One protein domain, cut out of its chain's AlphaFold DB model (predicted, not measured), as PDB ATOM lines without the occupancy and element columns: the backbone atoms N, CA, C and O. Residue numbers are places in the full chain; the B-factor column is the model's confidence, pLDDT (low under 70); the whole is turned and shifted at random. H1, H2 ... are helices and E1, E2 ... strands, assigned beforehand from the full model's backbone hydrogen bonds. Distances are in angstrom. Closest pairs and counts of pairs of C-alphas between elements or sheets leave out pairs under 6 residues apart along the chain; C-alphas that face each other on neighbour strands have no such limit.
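What this domain is: This is residues 8 to 104 of the 105 residues of an uncharacterized protein of Duganella sp. BJB475 (UniProt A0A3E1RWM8). Three small two-stranded hairpins follow one another across a compact body: E1 and E2 at one end, E3 and E4 in the middle, and E5 and E6 toward the other end, where the short helix H1 packs on E6 with residues 94 to 97. E4 runs on into E5 at 46 degrees, and long loops make up much of the rest. The printed part has 97 residues, with six named strands followed by one named helix, in the order E1, E2, E3, E4, E5, E6, H1; each sheet is one antiparallel pair. The class is mixed, helices and strands, with under half of the residues in named elements. The whole is compact and rounded, with a radius of gyration of the C-alphas of 13.2 A and spans of 32 by 30 by 26 A.

How they stand to each other: E1, residues 8 to 13, and E2, residues 26 to 32, form an antiparallel hairpin at 159 degrees, with N 10 and O 29 within hydrogen-bond range at 2.8 A. E3, residues 47 to 52, and E4, residues 55 to 60, form a second hairpin at 162 degrees, with N 50 and O 57 at 2.8 A. The closest C-alphas of E2 and E4 are those of Ser 31 and Val 56, 6.8 A apart. E1 is apart from E3 and E4. E5, residues 62 to 64, and E6, residues 67 to 70, form the third hairpin at 146 degrees, with N 62 and O 69 at 2.9 A. E4 and E5 meet only through their link, but the C-alphas of Ser 59 in E4 and Ile 70 in E6, the closest of those two strands, are 5.7 A apart. Residues 69 to 70 of E6 also pair, antiparallel, with residues 92 to 93. In H1, residues 94 to 102, every O i to N i+4 pair is within hydrogen-bond range. Its closest C-alpha to E6 is that of Leu 94, 5.6 A from that of Phe 69. H1 is apart from E3 and E4.

Where its parts are: E1 begins at C-alpha 8, (-23.026, 36.313, 32.787), and is 16.4 A long. E2 is 19.4 A long, E3 16.3 A and E4 17.4 A. E5 is 6.5 A long and E6 10.0 A. H1 is 12.7 A long, from C-alpha 94 at (-48.357, 40.324, 30.174) to C-alpha 102 at (-50.676, 52.747, 30.937).

The domain as a whole: The C-alphas farthest apart, those of Asp 24 and Gly 87, are 37.1 A from each other. The printed part has no cut. The links E1 to E2, E2 to E3 and E6 to H1 are long, with 12, 14 and 23 residues. The mean pLDDT of the printed part is 77.1; 28 residues are under 70, among them residues 22 to 26, 30 to 43 and 85 to 89.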
ATOM      1  N   GLU A   8     -22.261  37.041  33.797       60.84
ATOM      2  CA  GLU A   8     -23.026  36.313  32.787       60.84
ATOM      3  C   GLU A   8     -23.586  37.357  31.807       60.84
ATOM      4  O   GLU A   8     -24.212  38.341  32.210       60.84
ATOM      5  N   THR A   9     -23.303  37.181  30.515       67.62
ATOM      6  CA  THR A   9     -23.876  38.008  29.443       67.62
ATOM      7  C   THR A   9     -24.908  37.168  28.705       67.62
ATOM      8  O   THR A   9     -24.591  36.057  28.286       67.62
ATOM      9  N   LEU A  10     -26.125  37.686  28.558       72.31
ATOM     10  CA  LEU A  10     -27.156  37.110  27.704       72.31
ATOM     11  C   LEU A  10     -27.330  37.979  26.472       72.31
ATOM     12  O   LEU A  10     -27.587  39.175  26.570       72.31
ATOM     13  N   GLU A  11     -27.241  37.345  25.317       71.69
ATOM     14  CA  GLU A  11     -27.512  37.959  24.031       71.69
ATOM     15  C   GLU A  11     -28.918  37.548  23.593       71.69
ATOM     16  O   GLU A  11     -29.173  36.374  23.336       71.69
ATOM     17  N   VAL A  12     -29.849  38.501  23.547       69.94
ATOM     18  CA  VAL A  12     -31.239  38.253  23.141       69.94
ATOM     19  C   VAL A  12     -31.502  38.962  21.832       69.94
ATOM     20  O   VAL A  12     -31.394  40.186  21.741       69.94
ATOM     21  N   LYS A  13     -31.898  38.203  20.814       76.94
ATOM     22  CA  LYS A  13     -32.518  38.790  19.631       76.94
ATOM     23  C   LYS A  13     -33.970  39.112  19.973       76.94
ATOM     24  O   LYS A  13     -34.717  38.216  20.355       76.94
ATOM     25  N   ALA A  14     -34.353  40.383  19.876       76.31
ATOM     26  CA  ALA A  14     -35.721  40.787  20.167       76.31
ATOM     27  C   ALA A  14     -36.663  40.259  19.076       76.31
ATOM     28  O   ALA A  14     -36.532  40.627  17.911       76.31
ATOM     29  N   ASP A  15     -37.594  39.392  19.467       80.12
ATOM     30  CA  ASP A  15     -38.725  38.986  18.628       80.12
ATOM     31  C   ASP A  15     -39.812  40.075  18.625       80.12
ATOM     32  O   ASP A  15     -40.260  40.529  17.574       80.12
ATOM     33  N   HIS A  16     -40.151  40.579  19.817       81.25
ATOM     34  CA  HIS A  16     -41.129  41.644  20.006       81.25
ATOM     35  C   HIS A  16     -40.692  42.637  21.091       81.25
ATOM     36  O   HIS A  16     -40.107  42.251  22.107       81.25
ATOM     37  N   VAL A  17     -41.004  43.922  20.898       82.69
ATOM     38  CA  VAL A  17     -40.680  44.999  21.847       82.69
ATOM     39  C   VAL A  17     -41.963  45.558  22.444       82.69
ATOM     40  O   VAL A  17     -42.693  46.295  21.792       82.69
ATOM     41  N   TYR A  18     -42.222  45.234  23.711       80.94
ATOM     42  CA  TYR A  18     -43.419  45.701  24.423       80.94
ATOM     43  C   TYR A  18     -43.265  47.108  25.019       80.94
ATOM     44  O   TYR A  18     -44.257  47.799  25.238       80.94
ATOM     45  N   ARG A  19     -42.032  47.540  25.318       80.19
ATOM     46  CA  ARG A  19     -41.721  48.885  25.825       80.19
ATOM     47  C   ARG A  19     -40.339  49.345  25.384       80.19
ATOM     48  O   ARG A  19     -39.398  48.555  25.361       80.19
ATOM     49  N   GLY A  20     -40.219  50.654  25.163       78.00
ATOM     50  CA  GLY A  20     -38.971  51.287  24.751       78.00
ATOM     51  C   GLY A  20     -38.551  50.848  23.351       78.00
ATOM     52  O   GLY A  20     -39.391  50.528  22.516       78.00
ATOM     53  N   GLU A  21     -37.245  50.828  23.118       72.75
ATOM     54  CA  GLU A  21     -36.647  50.471  21.835       72.75
ATOM     55  C   GLU A  21     -35.620  49.350  22.063       72.75
ATOM     56  O   GLU A  21     -34.803  49.420  22.987       72.75
ATOM     57  N   ALA A  22     -35.665  48.298  21.242       65.50
ATOM     58  CA  ALA A  22     -34.631  47.257  21.241       65.50
ATOM     59  C   ALA A  22     -33.467  47.573  20.286       65.50
ATOM     60  O   ALA A  22     -32.411  46.958  20.410       65.50
ATOM     61  N   GLY A  23     -33.643  48.556  19.393       64.62
ATOM     62  CA  GLY A  23     -32.731  48.823  18.281       64.62
ATOM     63  C   GLY A  23     -32.770  47.725  17.210       64.62
ATOM     64  O   GLY A  23     -33.449  46.710  17.354       64.62
ATOM     65  N   ASP A  24     -32.021  47.932  16.128       60.03
ATOM     66  CA  ASP A  24     -31.801  46.932  15.078       60.03
ATOM     67  C   ASP A  24     -30.670  45.986  15.518       60.03
ATOM     68  O   ASP A  24     -29.496  46.204  15.213       60.03
ATOM     69  N   GLY A  25     -30.983  44.959  16.316       65.94
ATOM     70  CA  GLY A  25     -29.986  43.941  16.651       65.94
ATOM     71  C   GLY A  25     -30.250  43.078  17.880       65.94
ATOM     72  O   GLY A  25     -31.311  43.090  18.502       65.94
ATOM     73  N   THR A  26     -29.233  42.288  18.211       69.69
ATOM     74  CA  THR A  26     -29.162  41.472  19.424       69.69
ATOM     75  C   THR A  26     -28.820  42.366  20.615       69.69
ATOM     76  O   THR A  26     -27.777  43.020  20.623       69.69
ATOM     77  N   ARG A  27     -29.680  42.397  21.637       73.25
ATOM     78  CA  ARG A  27     -29.443  43.156  22.869       73.25
ATOM     79  C   ARG A  27     -28.668  42.304  23.862       73.25
ATOM     80  O   ARG A  27     -29.042  41.168  24.145       73.25
ATOM     81  N   GLN A  28     -27.595  42.870  24.402       72.81
ATOM     82  CA  GLN A  28     -26.798  42.221  25.434       72.81
ATOM     83  C   GLN A  28     -27.249  42.689  26.816       72.81
ATOM     84  O   GLN A  28     -27.155  43.872  27.138       72.81
ATOM     85  N   PHE A  29     -27.696  41.753  27.640       72.44
ATOM     86  CA  PHE A  29     -27.974  41.965  29.053       72.44
ATOM     87  C   PHE A  29     -26.808  41.419  29.872       72.44
ATOM     88  O   PHE A  29     -26.339  40.308  29.629       72.44
ATOM     89  N   LYS A  30     -26.322  42.196  30.840       67.38
ATOM     90  CA  LYS A  30     -25.224  41.788  31.725       67.38
ATOM     91  C   LYS A  30     -25.754  41.659  33.143       67.38
ATOM     92  O   LYS A  30     -26.271  42.631  33.681       67.38
ATOM     93  N   SER A  31     -25.557  40.495  33.750       62.09
ATOM     94  CA  SER A  31     -25.833  40.263  35.171       62.09
ATOM     95  C   SER A  31     -24.567  39.745  35.843       62.09
ATOM     96  O   SER A  31     -23.832  38.946  35.254       62.09
ATOM     97  N   ARG A  32     -24.261  40.182  37.072       57.50
ATOM     98  CA  ARG A  32     -23.135  39.580  37.803       57.50
ATOM     99  C   ARG A  32     -23.516  38.171  38.246       57.50
ATOM    100  O   ARG A  32     -24.613  37.949  38.759       57.50
ATOM    101  N   ILE A  33     -22.585  37.230  38.104       47.38
ATOM    102  CA  ILE A  33     -22.716  35.887  38.673       47.38
ATOM    103  C   ILE A  33     -22.852  36.042  40.190       47.38
ATOM    104  O   ILE A  33     -21.930  36.511  40.857       47.38
ATOM    105  N   GLY A  34     -24.007  35.656  40.732       43.19
ATOM    106  CA  GLY A  34     -24.306  35.739  42.165       43.19
ATOM    107  C   GLY A  34     -25.094  36.978  42.607       43.19
ATOM    108  O   GLY A  34     -25.466  37.046  43.777       43.19
ATOM    109  N   GLU A  35     -25.412  37.925  41.714       43.97
ATOM    110  CA  GLU A  35     -26.528  38.842  41.970       43.97
ATOM    111  C   GLU A  35     -27.831  38.051  41.830       43.97
ATOM    112  O   GLU A  35     -28.030  37.309  40.872       43.97
ATOM    113  N   TRP A  36     -28.676  38.129  42.852       44.00
ATOM    114  CA  TRP A  36     -29.823  37.254  43.066       44.00
ATOM    115  C   TRP A  36     -30.913  37.456  41.999       44.00
ATOM    116  O   TRP A  36     -31.905  38.140  42.227       44.00
ATOM    117  N   GLY A  37     -30.737  36.818  40.844       50.00
ATOM    118  CA  GLY A  37     -31.709  36.688  39.765       50.00
ATOM    119  C   GLY A  37     -31.576  35.311  39.101       50.00
ATOM    120  O   GLY A  37     -30.523  34.677  39.204       50.00
ATOM    121  N   PRO A  38     -32.639  34.781  38.473       54.31
ATOM    122  CA  PRO A  38     -32.570  33.484  37.811       54.31
ATOM    123  C   PRO A  38     -31.492  33.517  36.717       54.31
ATOM    124  O   PRO A  38     -31.460  34.449  35.913       54.31
ATOM    125  N   ARG A  39     -30.596  32.518  36.688       62.06
ATOM    126  CA  ARG A  39     -29.564  32.398  35.640       62.06
ATOM    127  C   ARG A  39     -30.237  32.445  34.279       62.06
ATOM    128  O   ARG A  39     -31.263  31.789  34.113       62.06
ATOM    129  N   PHE A  40     -29.685  33.201  33.337       64.62
ATOM    130  CA  PHE A  40     -30.265  33.275  32.002       64.62
ATOM    131  C   PHE A  40     -30.413  31.865  31.413       64.62
ATOM    132  O   PHE A  40     -29.475  31.066  31.505       64.62
ATOM    133  N   PRO A  41     -31.590  31.517  30.876       65.25
ATOM    134  CA  PRO A  41     -31.814  30.181  30.369       65.25
ATOM    135  C   PRO A  41     -31.064  30.042  29.046       65.25
ATOM    136  O   PRO A  41     -31.173  30.895  28.168       65.25
ATOM    137  N   VAL A  42     -30.319  28.952  28.885       66.44
ATOM    138  CA  VAL A  42     -29.852  28.526  27.562       66.44
ATOM    139  C   VAL A  42     -31.012  27.759  26.931       66.44
ATOM    140  O   VAL A  42     -31.098  26.542  27.067       66.44
ATOM    141  N   THR A  43     -31.971  28.489  26.361       68.88
ATOM    142  CA  THR A  43     -33.181  27.925  25.745       68.88
ATOM    143  C   THR A  43     -33.462  28.592  24.402       68.88
ATOM    144  O   THR A  43     -33.140  29.763  24.207       68.88
ATOM    145  N   GLU A  44     -34.060  27.832  23.487       71.38
ATOM    146  CA  GLU A  44     -34.639  28.341  22.236       71.38
ATOM    147  C   GLU A  44     -36.071  28.868  22.450       71.38
ATOM    148  O   GLU A  44     -36.680  29.426  21.541       71.38
ATOM    149  N   GLU A  45     -36.622  28.691  23.655       79.75
ATOM    150  CA  GLU A  45     -37.950  29.169  24.023       79.75
ATOM    151  C   GLU A  45     -37.976  30.689  24.226       79.75
ATOM    152  O   GLU A  45     -37.019  31.308  24.701       79.75
ATOM    153  N   LEU A  46     -39.122  31.295  23.918       83.38
ATOM    154  CA  LEU A  46     -39.331  32.723  24.116       83.38
ATOM    155  C   LEU A  46     -39.293  33.082  25.609       83.38
ATOM    156  O   LEU A  46     -39.875  32.410  26.465       83.38
ATOM    157  N   ILE A  47     -38.641  34.201  25.913       84.81
ATOM    158  CA  ILE A  47     -38.589  34.787  27.252       84.81
ATOM    159  C   ILE A  47     -39.001  36.254  27.200       84.81
ATOM    160  O   ILE A  47     -38.730  36.963  26.234       84.81
ATOM    161  N   VAL A  48     -39.616  36.728  28.280       87.44
ATOM    162  CA  VAL A  48     -39.839  38.156  28.516       87.44
ATOM    163  C   VAL A  48     -38.717  38.664  29.406       87.44
ATOM    164  O   VAL A  48     -38.503  38.123  30.491       87.44
ATOM    165  N   VAL A  49     -38.018  39.707  28.961       84.88
ATOM    166  CA  VAL A  49     -36.924  40.349  29.701       84.88
ATOM    167  C   VAL A  49     -37.317  41.782  30.047       84.88
ATOM    168  O   VAL A  49     -37.846  42.507  29.206       84.88
ATOM    169  N   SER A  50     -37.047  42.193  31.284       85.50
ATOM    170  CA  SER A  50     -37.199  43.564  31.766       85.50
ATOM    171  C   SER A  50     -35.883  44.030  32.378       85.50
ATOM    172  O   SER A  50     -35.274  43.316  33.175       85.50
ATOM    173  N   GLU A  51     -35.456  45.232  32.011       82.88
ATOM    174  CA  GLU A  51     -34.299  45.910  32.589       82.88
ATOM    175  C   GLU A  51     -34.778  47.195  33.264       82.88
ATOM    176  O   GLU A  51     -35.345  48.078  32.620       82.88
ATOM    177  N   GLU A  52     -34.556  47.297  34.572       78.12
ATOM    178  CA  GLU A  52     -34.981  48.436  35.384       78.12
ATOM    179  C   GLU A  52     -33.829  48.887  36.279       78.12
ATOM    180  O   GLU A  52     -33.305  48.099  37.065       78.12
ATOM    181  N   ALA A  53     -33.412  50.153  36.167       78.31
ATOM    182  CA  ALA A  53     -32.316  50.725  36.963       78.31
ATOM    183  C   ALA A  53     -31.029  49.861  36.978       78.31
ATOM    184  O   ALA A  53     -30.343  49.767  37.994       78.31
ATOM    185  N   GLY A  54     -30.710  49.207  35.853       72.69
ATOM    186  CA  GLY A  54     -29.546  48.323  35.716       72.69
ATOM    187  C   GLY A  54     -29.726  46.911  36.289       72.69
ATOM    188  O   GLY A  54     -28.796  46.117  36.225       72.69
ATOM    189  N   SER A  55     -30.905  46.582  36.823       74.94
ATOM    190  CA  SER A  55     -31.270  45.223  37.232       74.94
ATOM    191  C   SER A  55     -32.056  44.532  36.125       74.94
ATOM    192  O   SER A  55     -33.080  45.044  35.672       74.94
ATOM    193  N   VAL A  56     -31.601  43.349  35.715       77.44
ATOM    194  CA  VAL A  56     -32.267  42.542  34.687       77.44
ATOM    195  C   VAL A  56     -33.058  41.419  35.347       77.44
ATOM    196  O   VAL A  56     -32.536  40.666  36.164       77.44
ATOM    197  N   SER A  57     -34.329  41.298  34.980       81.69
ATOM    198  CA  SER A  57     -35.219  40.205  35.376       81.69
ATOM    199  C   SER A  57     -35.859  39.594  34.138       81.69
ATOM    200  O   SER A  57     -36.080  40.281  33.143       81.69
ATOM    201  N   TRP A  58     -36.175  38.304  34.184       85.62
ATOM    202  CA  TRP A  58     -36.780  37.618  33.046       85.62
ATOM    203  C   TRP A  58     -37.751  36.529  33.491       85.62
ATOM    204  O   TRP A  58     -37.711  36.076  34.633       85.62
ATOM    205  N   SER A  59     -38.620  36.100  32.582       87.19
ATOM    206  CA  SER A  59     -39.553  34.994  32.792       87.19
ATOM    207  C   SER A  59     -39.810  34.240  31.484       87.19
ATOM    208  O   SER A  59     -39.774  34.880  30.430       87.19
ATOM    209  N   PRO A  60     -40.061  32.915  31.501       87.31
ATOM    210  CA  PRO A  60     -40.531  32.205  30.313       87.31
ATOM    211  C   PRO A  60     -41.800  32.858  29.758       87.31
ATOM    212  O   PRO A  60     -42.702  33.200  30.526       87.31
ATOM    213  N   ALA A  61     -41.878  33.005  28.438       88.88
ATOM    214  CA  ALA A  61     -43.083  33.460  27.761       88.88
ATOM    215  C   ALA A  61     -43.957  32.241  27.449       88.88
ATOM    216  O   ALA A  61     -43.683  31.481  26.526       88.88
ATOM    217  N   THR A  62     -45.005  32.027  28.245       90.38
ATOM    218  CA  THR A  62     -45.971  30.954  27.983       90.38
ATOM    219  C   THR A  62     -47.125  31.512  27.164       90.38
ATOM    220  O   THR A  62     -47.924  32.285  27.687       90.38
ATOM    221  N   GLU A  63     -47.243  31.120  25.901       89.50
ATOM    222  CA  GLU A  63     -48.394  31.500  25.084       89.50
ATOM    223  C   GLU A  63     -49.614  30.626  25.414       89.50
ATOM    224  O   GLU A  63     -49.528  29.395  25.452       89.50
ATOM    225  N   ARG A  64     -50.763  31.257  25.681       88.56
ATOM    226  CA  ARG A  64     -52.069  30.594  25.811       88.56
ATOM    227  C   ARG A  64     -53.141  31.498  25.221       88.56
ATOM    228  O   ARG A  64     -53.226  32.659  25.603       88.56
ATOM    229  N   ASP A  65     -53.966  30.961  24.325       87.88
ATOM    230  CA  ASP A  65     -55.072  31.706  23.702       87.88
ATOM    231  C   ASP A  65     -54.611  33.020  23.023       87.88
ATOM    232  O   ASP A  65     -55.242  34.063  23.140       87.88
ATOM    233  N   GLY A  66     -53.431  33.002  22.383       87.81
ATOM    234  CA  GLY A  66     -52.827  34.186  21.750       87.81
ATOM    235  C   GLY A  66     -52.323  35.258  22.726       87.81
ATOM    236  O   GLY A  66     -51.953  36.352  22.306       87.81
ATOM    237  N   ARG A  67     -52.307  34.973  24.034       91.56
ATOM    238  CA  ARG A  67     -51.811  35.875  25.078       91.56
ATOM    239  C   ARG A  67     -50.532  35.315  25.685       91.56
ATOM    240  O   ARG A  67     -50.424  34.117  25.943       91.56
ATOM    241  N   ILE A  68     -49.586  36.201  25.976       92.12
ATOM    242  CA  ILE A  68     -48.351  35.841  26.672       92.12
ATOM    243  C   ILE A  68     -48.575  35.895  28.177       92.12
ATOM    244  O   ILE A  68     -49.027  36.904  28.716       92.12
ATOM    245  N   PHE A  69     -48.210  34.813  28.851       91.88
ATOM    246  CA  PHE A  69     -48.222  34.688  30.296       91.88
ATOM    247  C   PHE A  69     -46.795  34.605  30.837       91.88
ATOM    248  O   PHE A  69     -45.952  33.893  30.288       91.88
ATOM    249  N   ILE A  70     -46.544  35.316  31.934       91.12
ATOM    250  CA  ILE A  70     -45.254  35.379  32.625       91.12
ATOM    251  C   ILE A  70     -45.376  34.831  34.047       91.12
ATOM    252  O   ILE A  70     -46.389  35.019  34.718       91.12
ATOM    253  N   ASP A  71     -44.321  34.179  34.529       88.69
ATOM    254  CA  ASP A  71     -44.177  33.825  35.943       88.69
ATOM    255  C   ASP A  71     -43.756  35.061  36.768       88.69
ATOM    256  O   ASP A  71     -42.648  35.582  36.562       88.69
ATOM    257  N   PRO A  72     -44.597  35.523  37.715       87.81
ATOM    258  CA  PRO A  72     -44.327  36.724  38.498       87.81
ATOM    259  C   PRO A  72     -43.269  36.511  39.593       87.81
ATOM    260  O   PRO A  72     -42.748  37.474  40.156       87.81
ATOM    261  N   LYS A  73     -42.907  35.259  39.915       84.00
ATOM    262  CA  LYS A  73     -41.836  34.968  40.885       84.00
ATOM    263  C   LYS A  73     -40.456  35.267  40.304       84.00
ATOM    264  O   LYS A  73     -39.581  35.728  41.044       84.00
ATOM    265  N   ARG A  74     -40.275  35.007  39.005       82.88
ATOM    266  CA  ARG A  74     -39.054  35.302  38.241       82.88
ATOM    267  C   ARG A  74     -39.006  36.746  37.738       82.88
ATOM    268  O   ARG A  74     -37.963  37.382  37.864       82.88
ATOM    269  N   LEU A  75     -40.129  37.282  37.255       86.44
ATOM    270  CA  LEU A  75     -40.256  38.674  36.810       86.44
ATOM    271  C   LEU A  75     -41.232  39.421  37.719       86.44
ATOM    272  O   LEU A  75     -42.435  39.423  37.478       86.44
ATOM    273  N   ARG A  76     -40.714  40.020  38.796       85.00
ATOM    274  CA  ARG A  76     -41.527  40.579  39.897       85.00
ATOM    275  C   ARG A  76     -42.154  41.933  39.591       85.00
ATOM    276  O   ARG A  76     -43.207  42.261  40.138       85.00
ATOM    277  N   SER A  77     -41.501  42.723  38.751       86.44
ATOM    278  CA  SER A  77     -41.982  44.030  38.326       86.44
ATOM    279  C   SER A  77     -41.653  44.280  36.867       86.44
ATOM    280  O   SER A  77     -40.700  43.722  36.322       86.44
ATOM    281  N   ILE A  78     -42.470  45.127  36.253       88.50
ATOM    282  CA  ILE A  78     -42.195  45.754  34.966       88.50
ATOM    283  C   ILE A  78     -42.544  47.230  35.131       88.50
ATOM    284  O   ILE A  78     -43.663  47.558  35.525       88.50
ATOM    285  N   ALA A  79     -41.609  48.133  34.843       86.06
ATOM    286  CA  ALA A  79     -41.795  49.581  34.989       86.06
ATOM    287  C   ALA A  79     -42.207  50.032  36.409       86.06
ATOM    288  O   ALA A  79     -43.026  50.937  36.573       86.06
ATOM    289  N   GLY A  80     -41.709  49.361  37.449       85.31
ATOM    290  CA  GLY A  80     -42.107  49.599  38.836       85.31
ATOM    291  C   GLY A  80     -43.562  49.223  39.149       85.31
ATOM    292  O   GLY A  80     -44.072  49.601  40.209       85.31
ATOM    293  N   VAL A  81     -44.248  48.507  38.249       87.19
ATOM    294  CA  VAL A  81     -45.563  47.902  38.491       87.19
ATOM    295  C   VAL A  81     -45.365  46.428  38.854       87.19
ATOM    296  O   VAL A  81     -44.746  45.695  38.079       87.19
ATOM    297  N   PRO A  82     -45.865  45.969  40.016       88.50
ATOM    298  CA  PRO A  82     -45.824  44.560  40.389       88.50
ATOM    299  C   PRO A  82     -46.578  43.687  39.380       88.50
ATOM    300  O   PRO A  82     -47.715  43.990  39.011       88.50
ATOM    301  N   THR A  83     -45.967  42.580  38.963       87.69
ATOM    302  CA  THR A  83     -46.615  41.603  38.069       87.69
ATOM    303  C   THR A  83     -47.668  40.779  38.815       87.69
ATOM    304  O   THR A  83     -48.733  40.495  38.270       87.69
ATOM    305  N   SER A  84     -47.439  40.472  40.094       82.38
ATOM    306  CA  SER A  84     -48.424  39.828  40.971       82.38
ATOM    307  C   SER A  84     -49.567  40.781  41.328       82.38
ATOM    308  O   SER A  84     -49.351  41.781  42.007       82.38
ATOM    309  N   ALA A  85     -50.800  40.440  40.948       66.56
ATOM    310  CA  ALA A  85     -51.984  41.226  41.309       66.56
ATOM    311  C   ALA A  85     -52.490  40.951  42.742       66.56
ATOM    312  O   ALA A  85     -53.049  41.841  43.372       66.56
ATOM    313  N   THR A  86     -52.311  39.730  43.261       61.03
ATOM    314  CA  THR A  86     -53.015  39.262  44.479       61.03
ATOM    315  C   THR A  86     -52.235  38.244  45.322       61.03
ATOM    316  O   THR A  86     -52.814  37.541  46.143       61.03
ATOM    317  N   GLY A  87     -50.918  38.120  45.138       54.91
ATOM    318  CA  GLY A  87     -50.113  37.120  45.859       54.91
ATOM    319  C   GLY A  87     -50.306  35.674  45.376       54.91
ATOM    320  O   GLY A  87     -49.690  34.761  45.925       54.91
ATOM    321  N   SER A  88     -51.109  35.462  44.330       58.62
ATOM    322  CA  SER A  88     -51.215  34.179  43.637       58.62
ATOM    323  C   SER A  88     -49.913  33.854  42.902       58.62
ATOM    324  O   SER A  88     -49.278  34.725  42.308       58.62
ATOM    325  N   ALA A  89     -49.522  32.581  42.952       62.88
ATOM    326  CA  ALA A  89     -48.335  32.045  42.290       62.88
ATOM    327  C   ALA A  89     -48.564  31.705  40.805       62.88
ATOM    328  O   ALA A  89     -47.683  31.116  40.182       62.88
ATOM    329  N   ASP A  90     -49.746  32.015  40.280       82.62
ATOM    330  CA  ASP A  90     -50.147  31.703  38.919       82.62
ATOM    331  C   ASP A  90     -49.467  32.613  37.898       82.62
ATOM    332  O   ASP A  90     -49.069  33.744  38.195       82.62
ATOM    333  N   LEU A  91     -49.345  32.104  36.672       88.38
ATOM    334  CA  LEU A  91     -48.853  32.898  35.557       88.38
ATOM    335  C   LEU A  91     -49.811  34.066  35.297       88.38
ATOM    336  O   LEU A  91     -51.031  33.898  35.298       88.38
ATOM    337  N   VAL A  92     -49.253  35.240  35.029       90.25
ATOM    338  CA  VAL A  92     -50.018  36.470  34.805       90.25
ATOM    339  C   VAL A  92     -49.916  36.867  33.342       90.25
ATOM    340  O   VAL A  92     -48.839  36.783  32.756       90.25
ATOM    341  N   ALA A  93     -51.024  37.309  32.749       92.12
ATOM    342  CA  ALA A  93     -51.014  37.828  31.389       92.12
ATOM    343  C   ALA A  93     -50.178  39.117  31.310       92.12
ATOM    344  O   ALA A  93     -50.380  40.049  32.090       92.12
ATOM    345  N   LEU A  94     -49.248  39.179  30.358       91.38
ATOM    346  CA  LEU A  94     -48.357  40.324  30.174       91.38
ATOM    347  C   LEU A  94     -49.143  41.603  29.855       91.38
ATOM    348  O   LEU A  94     -48.869  42.648  30.437       91.38
ATOM    349  N   ASP A  95     -50.154  41.504  28.991       90.88
ATOM    350  CA  ASP A  95     -51.003  42.634  28.597       90.88
ATOM    351  C   ASP A  95     -51.742  43.268  29.791       90.88
ATOM    352  O   ASP A  95     -51.781  44.487  29.917       90.88
ATOM    353  N   ASP A  96     -52.205  42.459  30.751       90.31
ATOM    354  CA  ASP A  96     -52.813  42.954  31.995       90.31
ATOM    355  C   ASP A  96     -51.832  43.815  32.813       90.31
ATOM    356  O   ASP A  96     -52.221  44.815  33.420       90.31
ATOM    357  N   VAL A  97     -50.548  43.441  32.840       89.12
ATOM    358  CA  VAL A  97     -49.505  44.230  33.514       89.12
ATOM    359  C   VAL A  97     -49.226  45.517  32.735       89.12
ATOM    360  O   VAL A  97     -49.139  46.588  33.339       89.12
ATOM    361  N   LEU A  98     -49.133  45.439  31.405       90.12
ATOM    362  CA  LEU A  98     -48.906  46.596  30.532       90.12
ATOM    363  C   LEU A  98     -50.053  47.615  30.610       90.12
ATOM    364  O   LEU A  98     -49.798  48.816  30.715       90.12
ATOM    365  N   ALA A  99     -51.302  47.154  30.664       89.69
ATOM    366  CA  ALA A  99     -52.475  48.006  30.828       89.69
ATOM    367  C   ALA A  99     -52.431  48.803  32.145       89.69
ATOM    368  O   ALA A  99     -52.724  49.999  32.163       89.69
ATOM    369  N   ARG A 100     -51.989  48.180  33.248       87.81
ATOM    370  CA  ARG A 100     -51.819  48.859  34.551       87.81
ATOM    371  C   ARG A 100     -50.731  49.926  34.524       87.81
ATOM    372  O   ARG A 100     -50.845  50.925  35.227       87.81
ATOM    373  N   ILE A 101     -49.680  49.718  33.729       85.75
ATOM    374  CA  ILE A 101     -48.636  50.727  33.512       85.75
ATOM    375  C   ILE A 101     -49.231  51.929  32.769       85.75
ATOM    376  O   ILE A 101     -49.029  53.062  33.199       85.75
ATOM    377  N   GLY A 102     -50.003  51.689  31.703       79.50
ATOM    378  CA  GLY A 102     -50.676  52.747  30.937       79.50
ATOM    379  C   GLY A 102     -51.708  53.538  31.748       79.50
ATOM    380  O   GLY A 102     -51.836  54.741  31.562       79.50
ATOM    381  N   ALA A 103     -52.393  52.893  32.697       75.69
ATOM    382  CA  ALA A 103     -53.379  53.533  33.572       75.69
ATOM    383  C   ALA A 103     -52.774  54.398  34.698       75.69
ATOM    384  O   ALA A 103     -53.510  55.087  35.400       75.69
ATOM    385  N   ARG A 104     -51.452  54.346  34.914       63.41
ATOM    386  CA  ARG A 104     -50.745  55.121  35.953       63.41
ATOM    387  C   ARG A 104     -50.318  56.521  35.473       63.41
ATOM    388  O   ARG A 104     -49.663  57.233  36.234       63.41
TER     389      ARG A 104